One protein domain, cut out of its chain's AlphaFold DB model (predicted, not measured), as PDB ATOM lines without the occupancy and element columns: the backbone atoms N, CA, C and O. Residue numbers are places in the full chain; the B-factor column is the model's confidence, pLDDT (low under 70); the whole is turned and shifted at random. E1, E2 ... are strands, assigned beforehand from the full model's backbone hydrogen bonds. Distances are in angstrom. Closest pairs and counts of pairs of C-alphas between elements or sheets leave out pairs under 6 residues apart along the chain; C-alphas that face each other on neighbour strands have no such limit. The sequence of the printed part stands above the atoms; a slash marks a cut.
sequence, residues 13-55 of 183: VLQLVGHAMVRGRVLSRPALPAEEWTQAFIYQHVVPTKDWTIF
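This is residues 13 to 55 of the 183 residues of an uncharacterized protein of Planctomycetes bacterium (UniProt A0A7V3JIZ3). Two separate strand hairpins, E1 with E2 and E3 with E4, spread like the legs of a flat V, and the two ends of the printed part come together at its apex, where residues 13 to 14 pair with E5. The tip of the longer hairpin, residues 21 to 26, sticks out. The 43 printed residues hold five named strands, E1 to E5 in chain order, and no named helix: all strand, both sheets antiparallel. The whole is extended, radius of gyration of the C-alphas 14.5 A, spans 43 by 30 by 13 A.

E1, residues 17 to 22, starts at C-alpha (57.159, -38.945, -20.767) and is 15.4 A long; E2, residues 25 to 30, 16.4 A. E3 is residues 34 to 37, E4 45 to 48, and E5 52 to 54, ending at C-alpha (53.511, -22.863, -21.485).

Hairpin E1 and E2 is antiparallel at 156 degrees, with N 20 and O 27 2.9 A apart. Hairpin E3 and E4 is antiparallel at 150 degrees, with N 35 and O 47 2.9 A apart. E2 and E3 are apart. E5 pairs with no named strand.

The C-alphas farthest apart, Gly 24 and Ala 40, are 43.4 A apart. The printed part has no cut and no long link. Residues 38 to 44 have pLDDT under 70.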
ATOM      1  N   VAL A  13      54.577 -25.763 -26.542       88.94
ATOM      2  CA  VAL A  13      53.870 -27.017 -26.249       88.94
ATOM      3  C   VAL A  13      54.823 -27.973 -25.535       88.94
ATOM      4  O   VAL A  13      55.884 -28.319 -26.054       88.94
ATOM      5  N   LEU A  14      54.451 -28.392 -24.327       88.94
ATOM      6  CA  LEU A  14      55.221 -29.328 -23.517       88.94
ATOM      7  C   LEU A  14      54.793 -30.769 -23.804       88.94
ATOM      8  O   LEU A  14      53.607 -31.088 -23.822       88.94
ATOM      9  N   GLN A  15      55.774 -31.662 -23.934       89.75
ATOM     10  CA  GLN A  15      55.562 -33.106 -23.926       89.75
ATOM     11  C   GLN A  15      56.264 -33.718 -22.718       89.75
ATOM     12  O   GLN A  15      57.432 -33.431 -22.448       89.75
ATOM     13  N   LEU A  16      55.550 -34.575 -21.997       89.62
ATOM     14  CA  LEU A  16      56.069 -35.281 -20.832       89.62
ATOM     15  C   LEU A  16      56.016 -36.784 -21.089       89.62
ATOM     16  O   LEU A  16      55.026 -37.309 -21.595       89.62
ATOM     17  N   VAL A  17      57.081 -37.484 -20.709       92.62
ATOM     18  CA  VAL A  17      57.159 -38.945 -20.767       92.62
ATOM     19  C   VAL A  17      57.513 -39.452 -19.380       92.62
ATOM     20  O   VAL A  17      58.521 -39.058 -18.795       92.62
ATOM     21  N   GLY A  18      56.666 -40.324 -18.845       90.00
ATOM     22  CA  GLY A  18      56.957 -41.064 -17.629       90.00
ATOM     23  C   GLY A  18      57.857 -42.252 -17.947       90.00
ATOM     24  O   GLY A  18      57.545 -43.040 -18.842       90.00
ATOM     25  N   HIS A  19      58.944 -42.400 -17.194       91.75
ATOM     26  CA  HIS A  19      59.832 -43.556 -17.258       91.75
ATOM     27  C   HIS A  19      59.795 -44.316 -15.934       91.75
ATOM     28  O   HIS A  19      59.910 -43.714 -14.867       91.75
ATOM     29  N   ALA A  20      59.663 -45.639 -15.998       88.62
ATOM     30  CA  ALA A  20      59.695 -46.506 -14.827       88.62
ATOM     31  C   ALA A  20      60.497 -47.778 -15.111       88.62
ATOM     32  O   ALA A  20      60.381 -48.369 -16.180       88.62
ATOM     33  N   MET A  21      61.283 -48.233 -14.135       92.81
ATOM     34  CA  MET A  21      61.933 -49.544 -14.188       92.81
ATOM     35  C   MET A  21      60.983 -50.606 -13.634       92.81
ATOM     36  O   MET A  21      60.688 -50.613 -12.442       92.81
ATOM     37  N   VAL A  22      60.525 -51.526 -14.483       89.31
ATOM     38  CA  VAL A  22      59.639 -52.632 -14.095       89.31
ATOM     39  C   VAL A  22      60.291 -53.946 -14.505       89.31
ATOM     40  O   VAL A  22      60.530 -54.187 -15.687       89.31
ATOM     41  N   ARG A  23      60.606 -54.802 -13.521       90.81
ATOM     42  CA  ARG A  23      61.258 -56.113 -13.735       90.81
ATOM     43  C   ARG A  23      62.514 -56.025 -14.626       90.81
ATOM     44  O   ARG A  23      62.702 -56.830 -15.532       90.81
ATOM     45  N   GLY A  24      63.348 -55.007 -14.397       91.44
ATOM     46  CA  GLY A  24      64.598 -54.795 -15.136       91.44
ATOM     47  C   GLY A  24      64.448 -54.172 -16.530       91.44
ATOM     48  O   GLY A  24      65.447 -54.024 -17.224       91.44
ATOM     49  N   ARG A  25      63.237 -53.780 -16.949       92.81
ATOM     50  CA  ARG A  25      62.990 -53.093 -18.227       92.81
ATOM     51  C   ARG A  25      62.513 -51.666 -17.989       92.81
ATOM     52  O   ARG A  25      61.691 -51.432 -17.104       92.81
ATOM     53  N   VAL A  26      62.996 -50.730 -18.805       92.31
ATOM     54  CA  VAL A  26      62.484 -49.355 -18.824       92.31
ATOM     55  C   VAL A  26      61.145 -49.356 -19.559       92.31
ATOM     56  O   VAL A  26      61.089 -49.568 -20.769       92.31
ATOM     57  N   LEU A  27      60.061 -49.114 -18.832       93.88
ATOM     58  CA  LEU A  27      58.758 -48.782 -19.388       93.88
ATOM     59  C   LEU A  27      58.694 -47.267 -19.592       93.88
ATOM     60  O   LEU A  27      58.963 -46.510 -18.661       93.88
ATOM     61  N   SER A  28      58.322 -46.831 -20.795       93.69
ATOM     62  CA  SER A  28      58.137 -45.414 -21.123       93.69
ATOM     63  C   SER A  28      56.702 -45.188 -21.581       93.69
ATOM     64  O   SER A  28      56.218 -45.926 -22.441       93.69
ATOM     65  N   ARG A  29      56.011 -44.197 -21.014       91.81
ATOM     66  CA  ARG A  29      54.633 -43.855 -21.391       91.81
ATOM     67  C   ARG A  29      54.489 -42.338 -21.525       91.81
ATOM     68  O   ARG A  29      54.840 -41.637 -20.574       91.81
ATOM     69  N   PRO A  30      53.984 -41.817 -22.659       90.88
ATOM     70  CA  PRO A  30      53.680 -40.397 -22.762       90.88
ATOM     71  C   PRO A  30      52.603 -40.053 -21.734       90.88
ATOM     72  O   PRO A  30      51.628 -40.791 -21.564       90.88
ATOM     73  N   ALA A  31      52.806 -38.957 -21.022       90.62
ATOM     74  CA  ALA A  31      51.788 -38.397 -20.164       90.62
ATOM     75  C   ALA A  31      50.845 -37.557 -21.041       90.62
ATOM     76  O   ALA A  31      51.297 -36.866 -21.956       90.62
ATOM     77  N   LEU A  32      49.541 -37.653 -20.781       90.62
ATOM     78  CA  LEU A  32      48.523 -36.895 -21.503       90.62
ATOM     79  C   LEU A  32      48.103 -35.683 -20.668       90.62
ATOM     80  O   LEU A  32      47.923 -35.840 -19.455       90.62
ATOM     81  N   PRO A  33      47.931 -34.504 -21.286       90.19
ATOM     82  CA  PRO A  33      47.348 -33.366 -20.601       90.19
ATOM     83  C   PRO A  33      45.921 -33.696 -20.185       90.19
ATOM     84  O   PRO A  33      45.203 -34.380 -20.913       90.19
ATOM     85  N   ALA A  34      45.538 -33.275 -18.982       88.94
ATOM     86  CA  ALA A  34      44.222 -33.535 -18.426       88.94
ATOM     87  C   ALA A  34      43.848 -32.488 -17.372       88.94
ATOM     88  O   ALA A  34      44.726 -31.916 -16.723       88.94
ATOM     89  N   GLU A  35      42.549 -32.273 -17.194       81.25
ATOM     90  CA  GLU A  35      41.973 -31.437 -16.142       81.25
ATOM     91  C   GLU A  35      41.255 -32.297 -15.103       81.25
ATOM     92  O   GLU A  35      40.704 -33.354 -15.418       81.25
ATOM     93  N   GLU A  36      41.251 -31.828 -13.858       79.94
ATOM     94  CA  GLU A  36      40.470 -32.424 -12.780       79.94
ATOM     95  C   GLU A  36      39.107 -31.731 -12.706       79.94
ATOM     96  O   GLU A  36      39.018 -30.541 -12.403       79.94
ATOM     97  N   TRP A  37      38.039 -32.468 -13.001       74.19
ATOM     98  CA  TRP A  37      36.666 -31.971 -12.926       74.19
ATOM     99  C   TRP A  37      35.919 -32.664 -11.783       74.19
ATOM    100  O   TRP A  37      35.964 -33.888 -11.646       74.19
ATOM    101  N   THR A  38      35.208 -31.877 -10.967       63.16
ATOM    102  CA  THR A  38      34.325 -32.386  -9.905       63.16
ATOM    103  C   THR A  38      32.879 -32.008 -10.204       63.16
ATOM    104  O   THR A  38      32.552 -30.828 -10.314       63.16
ATOM    105  N   GLN A  39      32.000 -33.004 -10.296       68.81
ATOM    106  CA  GLN A  39      30.551 -32.807 -10.303       68.81
ATOM    107  C   GLN A  39      30.013 -32.961  -8.874       68.81
ATOM    108  O   GLN A  39      30.504 -33.788  -8.100       68.81
ATOM    109  N   ALA A  40      28.999 -32.177  -8.501       56.66
ATOM    110  CA  ALA A  40      28.330 -32.360  -7.218       56.66
ATOM    111  C   ALA A  40      27.769 -33.798  -7.134       56.66
ATOM    112  O   ALA A  40      27.045 -34.220  -8.032       56.66
ATOM    113  N   PHE A  41      28.116 -34.512  -6.053       66.38
ATOM    114  CA  PHE A  41      27.622 -35.839  -5.638       66.38
ATOM    115  C   PHE A  41      28.393 -37.133  -6.023       66.38
ATOM    116  O   PHE A  41      27.811 -38.183  -5.777       66.38
ATOM    117  N   ILE A  42      29.672 -37.091  -6.474       60.72
ATOM    118  CA  ILE A  42      30.781 -38.101  -6.290       60.72
ATOM    119  C   ILE A  42      31.712 -38.300  -7.530       60.72
ATOM    120  O   ILE A  42      31.270 -38.237  -8.671       60.72
ATOM    121  N   TYR A  43      32.986 -38.616  -7.206       56.06
ATOM    122  CA  TYR A  43      34.215 -39.001  -7.944       56.06
ATOM    123  C   TYR A  43      34.897 -37.936  -8.826       56.06
ATOM    124  O   TYR A  43      34.373 -37.480  -9.832       56.06
ATOM    125  N   GLN A  44      36.131 -37.580  -8.438       59.84
ATOM    126  CA  GLN A  44      37.072 -36.781  -9.231       59.84
ATOM    127  C   GLN A  44      37.328 -37.478 -10.573       59.84
ATOM    128  O   GLN A  44      37.813 -38.611 -10.602       59.84
ATOM    129  N   HIS A  45      37.010 -36.812 -11.684       70.62
ATOM    130  CA  HIS A  45      37.299 -37.310 -13.027       70.62
ATOM    131  C   HIS A  45      38.484 -36.545 -13.618       70.62
ATOM    132  O   HIS A  45      38.479 -35.317 -13.672       70.62
ATOM    133  N   VAL A  46      39.492 -37.286 -14.086       79.38
ATOM    134  CA  VAL A  46      40.627 -36.742 -14.842       79.38
ATOM    135  C   VAL A  46      40.288 -36.842 -16.329       79.38
ATOM    136  O   VAL A  46      40.278 -37.939 -16.889       79.38
ATOM    137  N   VAL A  47      39.969 -35.713 -16.961       82.44
ATOM    138  CA  VAL A  47      39.529 -35.649 -18.363       82.44
ATOM    139  C   VAL A  47      40.691 -35.176 -19.238       82.44
ATOM    140  O   VAL A  47      41.200 -34.082 -18.996       82.44
ATOM    141  N   PRO A  48      41.127 -35.952 -20.251       85.69
ATOM    142  CA  PRO A  48      42.196 -35.525 -21.146       85.69
ATOM    143  C   PRO A  48      41.861 -34.233 -21.901       85.69
ATOM    144  O   PRO A  48      40.741 -34.048 -22.374       85.69
ATOM    145  N   THR A  49      42.859 -33.373 -22.068       86.75
ATOM    146  CA  THR A  49      42.799 -32.149 -22.874       86.75
ATOM    147  C   THR A  49      43.743 -32.253 -24.079       86.75
ATOM    148  O   THR A  49      44.286 -33.323 -24.356       86.75
ATOM    149  N   LYS A  50      43.874 -31.179 -24.874       85.31
ATOM    150  CA  LYS A  50      44.674 -31.201 -26.111       85.31
ATOM    151  C   LYS A  50      46.172 -31.042 -25.851       85.31
ATOM    152  O   LYS A  50      46.931 -31.945 -26.175       85.31
ATOM    153  N   ASP A  51      46.579 -29.927 -25.242       87.38
ATOM    154  CA  ASP A  51      47.988 -29.530 -25.160       87.38
ATOM    155  C   ASP A  51      48.352 -28.947 -23.788       87.38
ATOM    156  O   ASP A  51      47.610 -28.138 -23.226       87.38
ATOM    157  N   TRP A  52      49.546 -29.275 -23.281       88.44
ATOM    158  CA  TRP A  52      50.181 -28.502 -22.208       88.44
ATOM    159  C   TRP A  52      50.888 -27.292 -22.799       88.44
ATOM    160  O   TRP A  52      52.010 -27.394 -23.292       88.44
ATOM    161  N   THR A  53      50.234 -26.138 -22.738       90.06
ATOM    162  CA  THR A  53      50.778 -24.893 -23.282       90.06
ATOM    163  C   THR A  53      51.454 -24.069 -22.187       90.06
ATOM    164  O   THR A  53      50.847 -23.782 -21.158       90.06
ATOM    165  N   ILE A  54      52.707 -23.669 -22.409       87.62
ATOM    166  CA  ILE A  54      53.511 -22.863 -21.485       87.62
ATOM    167  C   ILE A  54      53.787 -21.493 -22.096       87.62
ATOM    168  O   ILE A  54      54.362 -21.386 -23.179       87.62
ATOM    169  N   PHE A  55      53.474 -20.440 -21.344       86.38
ATOM    170  CA  PHE A  55      53.951 -19.087 -21.609       86.38
ATOM    171  C   PHE A  55      55.130 -18.789 -20.687       86.38
ATOM    172  O   PHE A  55      54.993 -18.832 -19.465       86.38
TER     173      PHE A  55